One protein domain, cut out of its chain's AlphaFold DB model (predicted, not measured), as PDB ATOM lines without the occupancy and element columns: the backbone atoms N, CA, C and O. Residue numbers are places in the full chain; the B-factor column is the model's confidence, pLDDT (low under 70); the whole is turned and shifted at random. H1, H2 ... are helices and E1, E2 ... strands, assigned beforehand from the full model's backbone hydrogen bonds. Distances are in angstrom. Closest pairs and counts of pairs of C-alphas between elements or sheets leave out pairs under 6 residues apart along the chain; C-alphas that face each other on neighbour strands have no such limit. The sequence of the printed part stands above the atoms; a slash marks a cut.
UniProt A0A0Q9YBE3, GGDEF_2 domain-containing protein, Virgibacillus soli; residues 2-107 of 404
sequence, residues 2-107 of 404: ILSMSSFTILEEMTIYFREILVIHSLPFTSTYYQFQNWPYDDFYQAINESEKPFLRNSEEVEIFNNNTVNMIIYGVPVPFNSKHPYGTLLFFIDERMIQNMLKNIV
ATOM      1  N   ILE A   2     -21.018  67.381  23.047       38.38
ATOM      2  CA  ILE A   2     -20.171  68.347  23.754       38.38
ATOM      3  C   ILE A   2     -18.873  67.621  24.099       38.38
ATOM      4  O   ILE A   2     -18.908  66.614  24.802       38.38
ATOM      5  N   LEU A   3     -17.753  68.075  23.538       31.84
ATOM      6  CA  LEU A   3     -16.420  67.569  23.866       31.84
ATOM      7  C   LEU A   3     -15.730  68.632  24.718       31.84
ATOM      8  O   LEU A   3     -15.450  69.720  24.213       31.84
ATOM      9  N   SER A   4     -15.513  68.317  25.996       32.97
ATOM     10  CA  SER A   4     -14.701  69.121  26.911       32.97
ATOM     11  C   SER A   4     -13.286  68.546  26.946       32.97
ATOM     12  O   SER A   4     -13.100  67.341  27.144       32.97
ATOM     13  N   MET A   5     -12.293  69.395  26.695       28.42
ATOM     14  CA  MET A   5     -10.875  69.086  26.862       28.42
ATOM     15  C   MET A   5     -10.248  70.138  27.777       28.42
ATOM     16  O   MET A   5     -10.283  71.331  27.480       28.42
ATOM     17  N   SER A   6      -9.640  69.685  28.871       29.16
ATOM     18  CA  SER A   6      -8.882  70.522  29.801       29.16
ATOM     19  C   SER A   6      -7.395  70.495  29.428       29.16
ATOM     20  O   SER A   6      -6.677  69.563  29.802       29.16
ATOM     21  N   SER A   7      -6.913  71.488  28.681       32.44
ATOM     22  CA  SER A   7      -5.473  71.778  28.597       32.44
ATOM     23  C   SER A   7      -5.204  73.131  27.943       32.44
ATOM     24  O   SER A   7      -5.438  73.261  26.749       32.44
ATOM     25  N   PHE A   8      -4.686  74.095  28.705       29.12
ATOM     26  CA  PHE A   8      -3.638  75.087  28.387       29.12
ATOM     27  C   PHE A   8      -3.556  76.046  29.589       29.12
ATOM     28  O   PHE A   8      -4.571  76.351  30.198       29.12
ATOM     29  N   THR A   9      -2.375  76.555  29.948       34.97
ATOM     30  CA  THR A   9      -2.122  77.373  31.164       34.97
ATOM     31  C   THR A   9      -2.927  78.690  31.254       34.97
ATOM     32  O   THR A   9      -2.802  79.413  32.235       34.97
ATOM     33  N   ILE A  10      -3.718  79.016  30.226       40.81
ATOM     34  CA  ILE A  10      -4.535  80.234  30.079       40.81
ATOM     35  C   ILE A  10      -6.038  79.884  29.923       40.81
ATOM     36  O   ILE A  10      -6.893  80.757  29.947       40.81
ATOM     37  N   LEU A  11      -6.404  78.615  29.734       40.66
ATOM     38  CA  LEU A  11      -7.778  78.201  29.438       40.66
ATOM     39  C   LEU A  11      -8.156  77.048  30.366       40.66
ATOM     40  O   LEU A  11      -7.610  75.952  30.231       40.66
ATOM     41  N   GLU A  12      -9.063  77.306  31.312       40.78
ATOM     42  CA  GLU A  12      -9.499  76.301  32.288       40.78
ATOM     43  C   GLU A  12     -10.296  75.177  31.613       40.78
ATOM     44  O   GLU A  12      -9.983  74.004  31.822       40.78
ATOM     45  N   GLU A  13     -11.239  75.506  30.720       52.09
ATOM     46  CA  GLU A  13     -11.998  74.516  29.949       52.09
ATOM     47  C   GLU A  13     -12.309  74.989  28.518       52.09
ATOM     48  O   GLU A  13     -12.747  76.119  28.280       52.09
ATOM     49  N   MET A  14     -12.107  74.093  27.543       46.59
ATOM     50  CA  MET A  14     -12.482  74.292  26.142       46.59
ATOM     51  C   MET A  14     -13.626  73.342  25.784       46.59
ATOM     52  O   MET A  14     -13.462  72.122  25.847       46.59
ATOM     53  N   THR A  15     -14.769  73.897  25.375       54.12
ATOM     54  CA  THR A  15     -15.993  73.134  25.098       54.12
ATOM     55  C   THR A  15     -16.451  73.344  23.658       54.12
ATOM     56  O   THR A  15     -16.798  74.454  23.267       54.12
ATOM     57  N   ILE A  16     -16.489  72.284  22.846       51.62
ATOM     58  CA  ILE A  16     -17.000  72.365  21.464       51.62
ATOM     59  C   ILE A  16     -18.485  71.999  21.432       51.62
ATOM     60  O   ILE A  16     -18.857  70.890  21.817       51.62
ATOM     61  N   TYR A  17     -19.314  72.902  20.906       55.62
ATOM     62  CA  TYR A  17     -20.728  72.676  20.612       55.62
ATOM     63  C   TYR A  17     -20.939  72.489  19.100       55.62
ATOM     64  O   TYR A  17     -20.464  73.291  18.304       55.62
ATOM     65  N   PHE A  18     -21.665  71.449  18.681       55.38
ATOM     66  CA  PHE A  18     -22.005  71.200  17.268       55.38
ATOM     67  C   PHE A  18     -23.475  71.553  17.001       55.38
ATOM     68  O   PHE A  18     -24.350  71.034  17.690       55.38
ATOM     69  N   ARG A  19     -23.736  72.385  15.984       60.41
ATOM     70  CA  ARG A  19     -25.055  72.941  15.625       60.41
ATOM     71  C   ARG A  19     -26.006  71.923  14.989       60.41
ATOM     72  O   ARG A  19     -27.202  71.984  15.234       60.41
ATOM     73  N   GLU A  20     -25.490  70.971  14.211       45.78
ATOM     74  CA  GLU A  20     -26.327  70.058  13.403       45.78
ATOM     75  C   GLU A  20     -26.566  68.666  14.014       45.78
ATOM     76  O   GLU A  20     -27.205  67.821  13.389       45.78
ATOM     77  N   ILE A  21     -26.110  68.393  15.242       40.97
ATOM     78  CA  ILE A  21     -26.435  67.122  15.904       40.97
ATOM     79  C   ILE A  21     -27.534  67.368  16.931       40.97
ATOM     80  O   ILE A  21     -27.266  67.841  18.036       40.97
ATOM     81  N   LEU A  22     -28.759  66.990  16.561       39.38
ATOM     82  CA  LEU A  22     -29.927  66.872  17.432       39.38
ATOM     83  C   LEU A  22     -29.636  65.800  18.501       39.38
ATOM     84  O   LEU A  22     -30.018  64.641  18.376       39.38
ATOM     85  N   VAL A  23     -28.863  66.166  19.527       35.50
ATOM     86  CA  VAL A  23     -28.577  65.312  20.683       35.50
ATOM     87  C   VAL A  23     -29.289  65.895  21.885       35.50
ATOM     88  O   VAL A  23     -28.967  66.983  22.353       35.50
ATOM     89  N   ILE A  24     -30.182  65.080  22.426       34.69
ATOM     90  CA  ILE A  24     -30.988  65.204  23.649       34.69
ATOM     91  C   ILE A  24     -30.137  65.427  24.940       34.69
ATOM     92  O   ILE A  24     -30.626  65.309  26.055       34.69
ATOM     93  N   HIS A  25     -28.859  65.812  24.833       37.88
ATOM     94  CA  HIS A  25     -27.920  66.014  25.948       37.88
ATOM     95  C   HIS A  25     -27.459  67.462  26.150       37.88
ATOM     96  O   HIS A  25     -26.533  67.703  26.916       37.88
ATOM     97  N   SER A  26     -28.082  68.436  25.493       43.88
ATOM     98  CA  SER A  26     -27.766  69.854  25.688       43.88
ATOM     99  C   SER A  26     -28.577  70.485  26.849       43.88
ATOM    100  O   SER A  26     -28.200  71.522  27.396       43.88
ATOM    101  N   LEU A  27     -29.624  69.791  27.316       46.62
ATOM    102  CA  LEU A  27     -30.457  70.160  28.468       46.62
ATOM    103  C   LEU A  27     -29.737  70.252  29.831       46.62
ATOM    104  O   LEU A  27     -30.214  71.053  30.629       46.62
ATOM    105  N   PRO A  28     -28.625  69.544  30.145       56.47
ATOM    106  CA  PRO A  28     -27.954  69.690  31.436       56.47
ATOM    107  C   PRO A  28     -26.795  70.698  31.444       56.47
ATOM    108  O   PRO A  28     -26.316  71.026  32.516       56.47
ATOM    109  N   PHE A  29     -26.266  71.189  30.316       62.78
ATOM    110  CA  PHE A  29     -24.999  71.941  30.390       62.78
ATOM    111  C   PHE A  29     -25.155  73.275  31.133       62.78
ATOM    112  O   PHE A  29     -24.521  73.478  32.167       62.78
ATOM    113  N   THR A  30     -26.072  74.132  30.681       60.91
ATOM    114  CA  THR A  30     -26.328  75.421  31.339       60.91
ATOM    115  C   THR A  30     -27.263  75.319  32.547       60.91
ATOM    116  O   THR A  30     -27.341  76.231  33.355       60.91
ATOM    117  N   SER A  31     -27.983  74.204  32.703       60.84
ATOM    118  CA  SER A  31     -28.898  73.994  33.836       60.84
ATOM    119  C   SER A  31     -28.286  73.174  34.977       60.84
ATOM    120  O   SER A  31     -28.780  73.229  36.096       60.84
ATOM    121  N   THR A  32     -27.238  72.384  34.716       60.66
ATOM    122  CA  THR A  32     -26.642  71.437  35.681       60.66
ATOM    123  C   THR A  32     -25.165  71.721  35.955       60.66
ATOM    124  O   THR A  32     -24.716  71.443  37.062       60.66
ATOM    125  N   TYR A  33     -24.408  72.260  34.990       70.38
ATOM    126  CA  TYR A  33     -22.961  72.474  35.148       70.38
ATOM    127  C   TYR A  33     -22.541  73.946  35.190       70.38
ATOM    128  O   TYR A  33     -21.626  74.255  35.945       70.38
ATOM    129  N   TYR A  34     -23.196  74.821  34.417       74.44
ATOM    130  CA  TYR A  34     -22.872  76.251  34.306       74.44
ATOM    131  C   TYR A  34     -24.146  77.104  34.256       74.44
ATOM    132  O   TYR A  34     -24.659  77.389  33.173       74.44
ATOM    133  N   GLN A  35     -24.684  77.492  35.412       79.69
ATOM    134  CA  GLN A  35     -25.906  78.296  35.484       79.69
ATOM    135  C   GLN A  35     -25.573  79.789  35.408       79.69
ATOM    136  O   GLN A  35     -25.059  80.376  36.360       79.69
ATOM    137  N   PHE A  36     -25.870  80.399  34.260       81.25
ATOM    138  CA  PHE A  36     -25.724  81.840  34.043       81.25
ATOM    139  C   PHE A  36     -26.907  82.591  34.650       81.25
ATOM    140  O   PHE A  36     -28.060  82.288  34.335       81.25
ATOM    141  N   GLN A  37     -26.643  83.603  35.478       77.56
ATOM    142  CA  GLN A  37     -27.715  84.416  36.059       77.56
ATOM    143  C   GLN A  37     -28.392  85.329  35.024       77.56
ATOM    144  O   GLN A  37     -29.605  85.528  35.086       77.56
ATOM    145  N   ASN A  38     -27.628  85.865  34.062       82.19
ATOM    146  CA  ASN A  38     -28.093  86.888  33.117       82.19
ATOM    147  C   ASN A  38     -28.065  86.416  31.652       82.19
ATOM    148  O   ASN A  38     -28.132  87.230  30.722       82.19
ATOM    149  N   TRP A  39     -27.983  85.103  31.427       83.56
ATOM    150  CA  TRP A  39     -28.032  84.514  30.094       83.56
ATOM    151  C   TRP A  39     -28.995  83.318  30.061       83.56
ATOM    152  O   TRP A  39     -28.589  82.172  30.272       83.56
ATOM    153  N   PRO A  40     -30.297  83.583  29.834       82.88
ATOM    154  CA  PRO A  40     -31.315  82.546  29.751       82.88
ATOM    155  C   PRO A  40     -30.965  81.485  28.707       82.88
ATOM    156  O   PRO A  40     -30.308  81.767  27.705       82.88
ATOM    157  N   TYR A  41     -31.466  80.268  28.919       79.12
ATOM    158  CA  TYR A  41     -31.226  79.138  28.022       79.12
ATOM    159  C   TYR A  41     -31.541  79.486  26.559       79.12
ATOM    160  O   TYR A  41     -30.692  79.288  25.701       79.12
ATOM    161  N   ASP A  42     -32.707  80.057  26.260       81.44
ATOM    162  CA  ASP A  42     -33.090  80.346  24.872       81.44
ATOM    163  C   ASP A  42     -32.125  81.337  24.193       81.44
ATOM    164  O   ASP A  42     -31.671  81.085  23.076       81.44
ATOM    165  N   ASP A  43     -31.707  82.385  24.908       84.69
ATOM    166  CA  ASP A  43     -30.738  83.377  24.425       84.69
ATOM    167  C   ASP A  43     -29.341  82.767  24.229       84.69
ATOM    168  O   ASP A  43     -28.621  83.119  23.290       84.69
ATOM    169  N   PHE A  44     -28.937  81.843  25.107       83.62
ATOM    170  CA  PHE A  44     -27.694  81.082  24.967       83.62
ATOM    171  C   PHE A  44     -27.716  80.228  23.701       83.62
ATOM    172  O   PHE A  44     -26.785  80.279  22.894       83.62
ATOM    173  N   TYR A  45     -28.801  79.479  23.493       82.12
ATOM    174  CA  TYR A  45     -28.967  78.631  22.315       82.12
ATOM    175  C   TYR A  45     -29.020  79.438  21.031       82.12
ATOM    176  O   TYR A  45     -28.443  79.021  20.027       82.12
ATOM    177  N   GLN A  46     -29.684  80.588  21.056       84.00
ATOM    178  CA  GLN A  46     -29.732  81.479  19.915       84.00
ATOM    179  C   GLN A  46     -28.325  81.984  19.568       84.00
ATOM    180  O   GLN A  46     -27.864  81.821  18.440       84.00
ATOM    181  N   ALA A  47     -27.586  82.495  20.553       83.50
ATOM    182  CA  ALA A  47     -26.244  83.030  20.348       83.50
ATOM    183  C   ALA A  47     -25.250  81.992  19.791       83.50
ATOM    184  O   ALA A  47     -24.508  82.287  18.851       83.50
ATOM    185  N   ILE A  48     -25.243  80.758  20.308       84.38
ATOM    186  CA  ILE A  48     -24.325  79.713  19.818       84.38
ATOM    187  C   ILE A  48     -24.725  79.162  18.443       84.38
ATOM    188  O   ILE A  48     -23.852  78.711  17.704       84.38
ATOM    189  N   ASN A  49     -26.012  79.170  18.079       83.06
ATOM    190  CA  ASN A  49     -26.482  78.598  16.812       83.06
ATOM    191  C   ASN A  49     -26.526  79.615  15.669       83.06
ATOM    192  O   ASN A  49     -26.284  79.238  14.524       83.06
ATOM    193  N   GLU A  50     -26.795  80.887  15.963       84.00
ATOM    194  CA  GLU A  50     -27.002  81.927  14.948       84.00
ATOM    195  C   GLU A  50     -25.758  82.789  14.700       84.00
ATOM    196  O   GLU A  50     -25.661  83.427  13.655       84.00
ATOM    197  N   SER A  51     -24.763  82.797  15.599       81.12
ATOM    198  CA  SER A  51     -23.595  83.669  15.409       81.12
ATOM    199  C   SER A  51     -22.696  83.213  14.253       81.12
ATOM    200  O   SER A  51     -22.150  82.111  14.271       81.12
ATOM    201  N   GLU A  52     -22.478  84.064  13.253       82.06
ATOM    202  CA  GLU A  52     -21.520  83.817  12.157       82.06
ATOM    203  C   GLU A  52     -20.096  84.298  12.489       82.06
ATOM    204  O   GLU A  52     -19.124  83.901  11.845       82.06
ATOM    205  N   LYS A  53     -19.956  85.149  13.511       82.19
ATOM    206  CA  LYS A  53     -18.685  85.742  13.943       82.19
ATOM    207  C   LYS A  53     -18.347  85.344  15.382       82.19
ATOM    208  O   LYS A  53     -19.244  84.943  16.128       82.19
ATOM    209  N   PRO A  54     -17.072  85.438  15.792       83.00
ATOM    210  CA  PRO A  54     -16.721  85.312  17.196       83.00
ATOM    211  C   PRO A  54     -17.488  86.328  18.039       83.00
ATOM    212  O   PRO A  54     -17.660  87.473  17.619       83.00
ATOM    213  N   PHE A  55     -17.940  85.909  19.213       81.88
ATOM    214  CA  PHE A  55     -18.623  86.775  20.165       81.88
ATOM    215  C   PHE A  55     -18.008  86.625  21.550       81.88
ATOM    216  O   PHE A  55     -17.445  85.584  21.894       81.88
ATOM    217  N   LEU A  56     -18.127  87.684  22.341       81.31
ATOM    218  CA  LEU A  56     -17.696  87.722  23.725       81.31
ATOM    219  C   LEU A  56     -18.900  88.055  24.601       81.31
ATOM    220  O   LEU A  56     -19.685  88.942  24.268       81.31
ATOM    221  N   ARG A  57     -19.029  87.357  25.723       83.12
ATOM    222  CA  ARG A  57     -19.930  87.725  26.810       83.12
ATOM    223  C   ARG A  57     -19.089  88.331  27.931       83.12
ATOM    224  O   ARG A  57     -18.095  87.720  28.332       83.12
ATOM    225  N   ASN A  58     -19.476  89.518  28.397       79.31
ATOM    226  CA  ASN A  58     -18.833  90.168  29.540       79.31
ATOM    227  C   ASN A  58     -18.939  89.289  30.785       79.31
ATOM    228  O   ASN A  58     -19.794  88.406  30.850       79.31
ATOM    229  N   SER A  59     -18.058  89.544  31.751       82.94
ATOM    230  CA  SER A  59     -18.005  88.763  32.979       82.94
ATOM    231  C   SER A  59     -19.363  88.743  33.683       82.94
ATOM    232  O   SER A  59     -19.933  89.796  33.974       82.94
ATOM    233  N   GLU A  60     -19.878  87.546  33.939       83.56
ATOM    234  CA  GLU A  60     -21.084  87.342  34.735       83.56
ATOM    235  C   GLU A  60     -20.858  86.260  35.786       83.56
ATOM    236  O   GLU A  60     -19.998  85.390  35.624       83.56
ATOM    237  N   GLU A  61     -21.628  86.330  36.868       83.69
ATOM    238  CA  GLU A  61     -21.606  85.308  37.905       83.69
ATOM    239  C   GLU A  61     -22.244  84.023  37.362       83.69
ATOM    240  O   GLU A  61     -23.414  84.005  36.961       83.69
ATOM    241  N   VAL A  62     -21.454  82.950  37.345       84.81
ATOM    242  CA  VAL A  62     -21.867  81.621  36.896       84.81
ATOM    243  C   VAL A  62     -21.791  80.668  38.073       84.81
ATOM    244  O   VAL A  62     -20.742  80.517  38.703       84.81
ATOM    245  N   GLU A  63     -22.902  80.002  38.372       82.81
ATOM    246  CA  GLU A  63     -22.909  78.932  39.361       82.81
ATOM    247  C   GLU A  63     -22.435  77.637  38.695       82.81
ATOM    248  O   GLU A  63     -23.062  77.120  37.764       82.81
ATOM    249  N   ILE A  64     -21.286  77.143  39.153       80.69
ATOM    250  CA  ILE A  64     -20.690  75.895  38.684       80.69
ATOM    251  C   ILE A  64     -21.092  74.724  39.582       80.69
ATOM    252  O   ILE A  64     -21.441  74.887  40.757       80.69
ATOM    253  N   PHE A  65     -21.012  73.511  39.034       68.88
ATOM    254  CA  PHE A  65     -21.278  72.266  39.762       68.88
ATOM    255  C   PHE A  65     -20.579  72.249  41.146       68.88
ATOM    256  O   PHE A  65     -19.377  72.496  41.234       68.88
ATOM    257  N   ASN A  66     -21.332  71.931  42.213       69.25
ATOM    258  CA  ASN A  66     -20.996  72.075  43.652       69.25
ATOM    259  C   ASN A  66     -21.282  73.439  44.316       69.25
ATOM    260  O   ASN A  66     -20.738  73.702  45.389       69.25
ATOM    261  N   ASN A  67     -22.172  74.267  43.759       67.94
ATOM    262  CA  ASN A  67     -22.651  75.502  44.410       67.94
ATOM    263  C   ASN A  67     -21.561  76.575  44.610       67.94
ATOM    264  O   ASN A  67     -21.710  77.473  45.441       67.94
ATOM    265  N   ASN A  68     -20.458  76.473  43.866       78.19
ATOM    266  CA  ASN A  68     -19.448  77.520  43.812       78.19
ATOM    267  C   ASN A  68     -19.872  78.533  42.751       78.19
ATOM    268  O   ASN A  68     -20.266  78.143  41.654       78.19
ATOM    269  N   THR A  69     -19.753  79.821  43.052       81.69
ATOM    270  CA  THR A  69     -19.961  80.876  42.061       81.69
ATOM    271  C   THR A  69     -18.618  81.413  41.590       81.69
ATOM    272  O   THR A  69     -17.694  81.630  42.381       81.69
ATOM    273  N   VAL A  70     -18.475  81.553  40.275       83.88
ATOM    274  CA  VAL A  70     -17.270  82.083  39.636       83.88
ATOM    275  C   VAL A  70     -17.698  83.070  38.564       83.88
ATOM    276  O   VAL A  70     -18.600  82.795  37.776       83.88
ATOM    277  N   ASN A  71     -17.029  84.215  38.520       84.56
ATOM    278  CA  ASN A  71     -17.207  85.167  37.438       84.56
ATOM    279  C   ASN A  71     -16.477  84.663  36.194       84.56
ATOM    280  O   ASN A  71     -15.255  84.487  36.215       84.56
ATOM    281  N   MET A  72     -17.212  84.429  35.110       84.38
ATOM    282  CA  MET A  72     -16.647  83.894  33.872       84.38
ATOM    283  C   MET A  72     -16.901  84.823  32.696       84.38
ATOM    284  O   MET A  72     -17.975  85.396  32.547       84.38
ATOM    285  N   ILE A  73     -15.892  84.940  31.841       84.12
ATOM    286  CA  ILE A  73     -15.969  85.564  30.524       84.12
ATOM    287  C   ILE A  73     -16.052  84.436  29.502       84.12
ATOM    288  O   ILE A  73     -15.281  83.474  29.558       84.12
ATOM    289  N   ILE A  74     -16.983  84.555  28.559       85.06
ATOM    290  CA  ILE A  74     -17.236  83.504  27.572       85.06
ATOM    291  C   ILE A  74     -16.849  84.026  26.206       85.06
ATOM    292  O   ILE A  74     -17.406  85.014  25.726       85.06
ATOM    293  N   TYR A  75     -15.913  83.338  25.566       83.94
ATOM    294  CA  TYR A  75     -15.526  83.622  24.193       83.94
ATOM    295  C   TYR A  75     -16.009  82.497  23.282       83.94
ATOM    296  O   TYR A  75     -15.566  81.354  23.393       83.94
ATOM    297  N   GLY A  76     -16.954  82.816  22.400       85.31
ATOM    298  CA  GLY A  76     -17.543  81.880  21.454       85.31
ATOM    299  C   GLY A  76     -16.973  82.067  20.056       85.31
ATOM    300  O   GLY A  76     -17.060  83.152  19.491       85.31
ATOM    301  N   VAL A  77     -16.427  81.004  19.466       85.19
ATOM    302  CA  VAL A  77     -15.833  81.003  18.123       85.19
ATOM    303  C   VAL A  77     -16.585  80.022  17.222       85.19
ATOM    304  O   VAL A  77     -16.482  78.811  17.420       85.19
ATOM    305  N   PRO A  78     -17.337  80.496  16.213       85.69
ATOM    306  CA  PRO A  78     -17.955  79.621  15.222       85.69
ATOM    307  C   PRO A  78     -16.904  78.838  14.424       85.69
ATOM    308  O   PRO A  78     -15.875  79.386  14.024       85.69
ATOM    309  N   VAL A  79     -17.167  77.552  14.182       83.06
ATOM    310  CA  VAL A  79     -16.286  76.635  13.450       83.06
ATOM    311  C   VAL A  79     -17.026  76.113  12.205       83.06
ATOM    312  O   VAL A  79     -18.141  75.600  12.340       83.06
ATOM    313  N   PRO A  80     -16.443  76.236  10.994       81.88
ATOM    314  CA  PRO A  80     -15.134  76.818  10.700       81.88
ATOM    315  C   PRO A  80     -15.129  78.346  10.863       81.88
ATOM    316  O   PRO A  80     -16.138  79.007  10.617       81.88
ATOM    317  N   PHE A  81     -13.973  78.892  11.253       77.69
ATOM    318  CA  PHE A  81     -13.795  80.327  11.469       77.69
ATOM    319  C   PHE A  81     -14.138  81.119  10.200       77.69
ATOM    320  O   PHE A  81     -13.649  80.796   9.117       77.69
ATOM    321  N   ASN A  82     -14.954  82.167  10.343       72.31
ATOM    322  CA  ASN A  82     -15.356  83.068   9.257       72.31
ATOM    323  C   ASN A  82     -16.153  82.392   8.110       72.31
ATOM    324  O   ASN A  82     -16.087  82.824   6.958       72.31
ATOM    325  N   SER A  83     -16.897  81.321   8.413       78.38
ATOM    326  CA  SER A  83     -17.827  80.657   7.486       78.38
ATOM    327  C   SER A  83     -19.248  81.220   7.610       78.38
ATOM    328  O   SER A  83     -19.721  81.456   8.716       78.38
ATOM    329  N   LYS A  84     -19.972  81.339   6.486       79.00
ATOM    330  CA  LYS A  84     -21.420  81.652   6.474       79.00
ATOM    331  C   LYS A  84     -22.298  80.495   6.963       79.00
ATOM    332  O   LYS A  84     -23.467  80.685   7.269       79.00
ATOM    333  N   HIS A  85     -21.734  79.292   7.021       81.12
ATOM    334  CA  HIS A  85     -22.410  78.098   7.519       81.12
ATOM    335  C   HIS A  85     -21.495  77.397   8.530       81.12
ATOM    336  O   HIS A  85     -20.799  76.440   8.177       81.12
ATOM    337  N   PRO A  86     -21.392  77.914   9.768       82.38
ATOM    338  CA  PRO A  86     -20.689  77.218  10.834       82.38
ATOM    339  C   PRO A  86     -21.487  75.977  11.225       82.38
ATOM    340  O   PRO A  86     -22.703  76.046  11.381       82.38
ATOM    341  N   TYR A  87     -20.812  74.849  11.423       82.00
ATOM    342  CA  TYR A  87     -21.445  73.620  11.914       82.00
ATOM    343  C   TYR A  87     -21.307  73.470  13.434       82.00
ATOM    344  O   TYR A  87     -21.808  72.508  14.017       82.00
ATOM    345  N   GLY A  88     -20.613  74.395  14.096       81.38
ATOM    346  CA  GLY A  88     -20.371  74.372  15.532       81.38
ATOM    347  C   GLY A  88     -19.915  75.719  16.076       81.38
ATOM    348  O   GLY A  88     -19.561  76.624  15.323       81.38
ATOM    349  N   THR A  89     -19.898  75.837  17.397       81.94
ATOM    350  CA  THR A  89     -19.306  76.952  18.132       81.94
ATOM    351  C   THR A  89     -18.439  76.394  19.243       81.94
ATOM    352  O   THR A  89     -18.881  75.594  20.062       81.94
ATOM    353  N   LEU A  90     -17.180  76.803  19.245       81.62
ATOM    354  CA  LEU A  90     -16.245  76.516  20.310       81.62
ATOM    355  C   LEU A  90     -16.387  77.585  21.390       81.62
ATOM    356  O   LEU A  90     -16.233  78.768  21.101       81.62
ATOM    357  N   LEU A  91     -16.708  77.169  22.608       82.19
ATOM    358  CA  LEU A  91     -16.835  78.032  23.773       82.19
ATOM    359  C   LEU A  91     -15.587  77.889  24.640       82.19
ATOM    360  O   LEU A  91     -15.206  76.783  25.035       82.19
ATOM    361  N   PHE A  92     -14.971  79.025  24.935       81.31
ATOM    362  CA  PHE A  92     -13.892  79.151  25.897       81.31
ATOM    363  C   PHE A  92     -14.436  79.817  27.154       81.31
ATOM    364  O   PHE A  92     -14.953  80.936  27.084       81.31
ATOM    365  N   PHE A  93     -14.306  79.124  28.281       80.81
ATOM    366  CA  PHE A  93     -14.652  79.645  29.598       80.81
ATOM    367  C   PHE A  93     -13.386  80.188  30.242       80.81
ATOM    368  O   PHE A  93     -12.408  79.459  30.429       80.81
ATOM    369  N   ILE A  94     -13.382  81.489  30.513       83.00
ATOM    370  CA  ILE A  94     -12.230  82.198  31.056       83.00
ATOM    371  C   ILE A  94     -12.625  82.744  32.420       83.00
ATOM    372  O   ILE A  94     -13.511  83.591  32.520       83.00
ATOM    373  N   ASP A  95     -11.951  82.281  33.466       84.38
ATOM    374  CA  ASP A  95     -12.109  82.827  34.809       84.38
ATOM    375  C   ASP A  95     -11.640  84.290  34.850       84.38
ATOM    376  O   ASP A  95     -10.503  84.614  34.475       84.38
ATOM    377  N   GLU A  96     -12.503  85.185  35.335       83.44
ATOM    378  CA  GLU A  96     -12.189  86.606  35.491       83.44
ATOM    379  C   GLU A  96     -10.918  86.818  36.334       83.44
ATOM    380  O   GLU A  96     -10.092  87.682  36.023       83.44
ATOM    381  N   ARG A  97     -10.694  85.978  37.356       84.00
ATOM    382  CA  ARG A  97      -9.524  86.033  38.247       84.00
ATOM    383  C   ARG A  97      -8.217  85.895  37.478       84.00
ATOM    384  O   ARG A  97      -7.207  86.485  37.864       84.00
ATOM    385  N   MET A  98      -8.207  85.136  36.384       81.94
ATOM    386  CA  MET A  98      -7.017  84.978  35.557       81.94
ATOM    387  C   MET A  98      -6.670  86.286  34.837       81.94
ATOM    388  O   MET A  98      -5.514  86.717  34.873       81.94
ATOM    389  N   ILE A  99      -7.669  86.966  34.262       82.62
ATOM    390  CA  ILE A  99      -7.477  88.281  33.637       82.62
ATOM    391  C   ILE A  99      -7.079  89.316  34.692       82.62
ATOM    392  O   ILE A  99      -6.113  90.049  34.489       82.62
ATOM    393  N   GLN A 100      -7.743  89.338  35.850       84.75
ATOM    394  CA  GLN A 100      -7.387  90.230  36.957       84.75
ATOM    395  C   GLN A 100      -5.930  90.035  37.405       84.75
ATOM    396  O   GLN A 100      -5.206  91.012  37.591       84.75
ATOM    397  N   ASN A 101      -5.454  88.791  37.512       84.12
ATOM    398  CA  ASN A 101      -4.060  88.504  37.851       84.12
ATOM    399  C   ASN A 101      -3.078  88.996  36.775       84.12
ATOM    400  O   ASN A 101      -2.016  89.525  37.113       84.12
ATOM    401  N   MET A 102      -3.427  88.877  35.490       82.44
ATOM    402  CA  MET A 102      -2.626  89.452  34.403       82.44
ATOM    403  C   MET A 102      -2.578  90.984  34.492       82.44
ATOM    404  O   MET A 102      -1.494  91.565  34.440       82.44
ATOM    405  N   LEU A 103      -3.726  91.634  34.699       84.94
ATOM    406  CA  LEU A 103      -3.827  93.089  34.852       84.94
ATOM    407  C   LEU A 103      -3.049  93.596  36.073       84.94
ATOM    408  O   LEU A 103      -2.382  94.628  35.996       84.94
ATOM    409  N   LYS A 104      -3.062  92.848  37.181       84.94
ATOM    410  CA  LYS A 104      -2.308  93.162  38.403       84.94
ATOM    411  C   LYS A 104      -0.798  93.184  38.173       84.94
ATOM    412  O   LYS A 104      -0.106  94.031  38.728       84.94
ATOM    413  N   ASN A 105      -0.284  92.266  37.356       80.88
ATOM    414  CA  ASN A 105       1.141  92.218  37.031       80.88
ATOM    415  C   ASN A 105       1.574  93.396  36.146       80.88
ATOM    416  O   ASN A 105       2.720  93.830  36.232       80.88
ATOM    417  N   ILE A 106       0.663  93.919  35.320       78.50
ATOM    418  CA  ILE A 106       0.902  95.105  34.487       78.50
ATOM    419  C   ILE A 106       0.854  96.370  35.350       78.50
ATOM    420  O   ILE A 106       1.765  97.195  35.303       78.50
ATOM    421  N   VAL A 107      -0.182  96.511  36.180       81.62
ATOM    422  CA  VAL A 107      -0.360  97.653  37.084       81.62
ATOM    423  C   VAL A 107       0.073  97.263  38.491       81.62
ATOM    424  O   VAL A 107      -0.729  97.070  39.402       81.62
TER     425      VAL A 107
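AT A GLANCE: This is residues 2 to 107 of the 404 residues of the protein "GGDEF_2 domain-containing protein" of Virgibacillus soli (UniProt A0A0Q9YBE3). A strongly twisted, curled sheet of six strands forms a wall, with helix H2 packed slantwise over one face and short helix H1 at its E3 edge. On the opposite face helix H3 rises from the end of E6, and residues 100 to 107 stick out beyond the body. The printed part has 106 residues, in the order E1 E2 H1 E3 H2 E4 E5 E6 H3; the sheet's order is E1 - E2 - E6 - E5 - E4 - E3, all antiparallel, and the class is mixed, helices and strands. It is compact, with a radius of gyration of the C-alphas of 14.2 A and spans of 44 by 32 by 25 A.

IN THESE COORDINATES: Find C-alpha 2 at (-20.171, 68.347, 23.754), where E1 begins; it runs to residue 5. E2 follows at residues 13 to 18, 16.5 A long, then H1 at 29 to 33 and E3 at 34 to 36. From C-alpha 41 at (-31.226, 79.138, 28.022), H2 runs 14.0 A to residue 50. E4, residues 55 to 64, spans 21.6 A and bends by 79 degrees at residue 61; E5, residues 68 to 79, spans 30.5 A and bends by 67 degrees at residue 71. E6, residues 88 to 95, spans 22.6 A, and H3, residues 96 to 106, runs 15.6 A to C-alpha 106 at (0.902, 95.105, 34.487).

HOW THE PARTS SIT: Start in the sheet at edge strand E1, which forms a hairpin with E2; look at N 5 and O 14, 3.1 A apart. E2 and E6 are antiparallel, with N 89 and O 17 at 2.8 A. E4, E5 and E6 make a meander, each strand the antiparallel neighbour of the one before: find N 75 and O 92 at 3.0 A, and N 62 and O 70 at 2.9 A. At the other edge, E3 has N 35 at 2.9 A from O 63 of E4. H2 is over E6 at a height over the sheet of 8.4 A, slantwise at 44 degrees on the local plane; the closest C-alphas are those of Ile 48 and Thr 89, 6.0 A apart. H1 is on the same face, over none of the strands, and is close but not clearly touching H2, the C-alphas of Thr 30 and Tyr 41 being 7.0 A apart. H3 is on the opposite face and stands up from the sheet at 74 degrees; its closest C-alpha to E5 is that of Glu 96, 5.5 A from Met 72. In H1, H2 and H3 every O i to N i+4 pair is within hydrogen-bond range.

THE WHOLE: The C-alphas of Leu 22 and Val 107, the two farthest apart, are 47.0 A apart. The printed part has no cut and no long link. The mean pLDDT of the printed part is 70.7; look for values under 70 at residues 2 to 32 and 65 to 67 of this model.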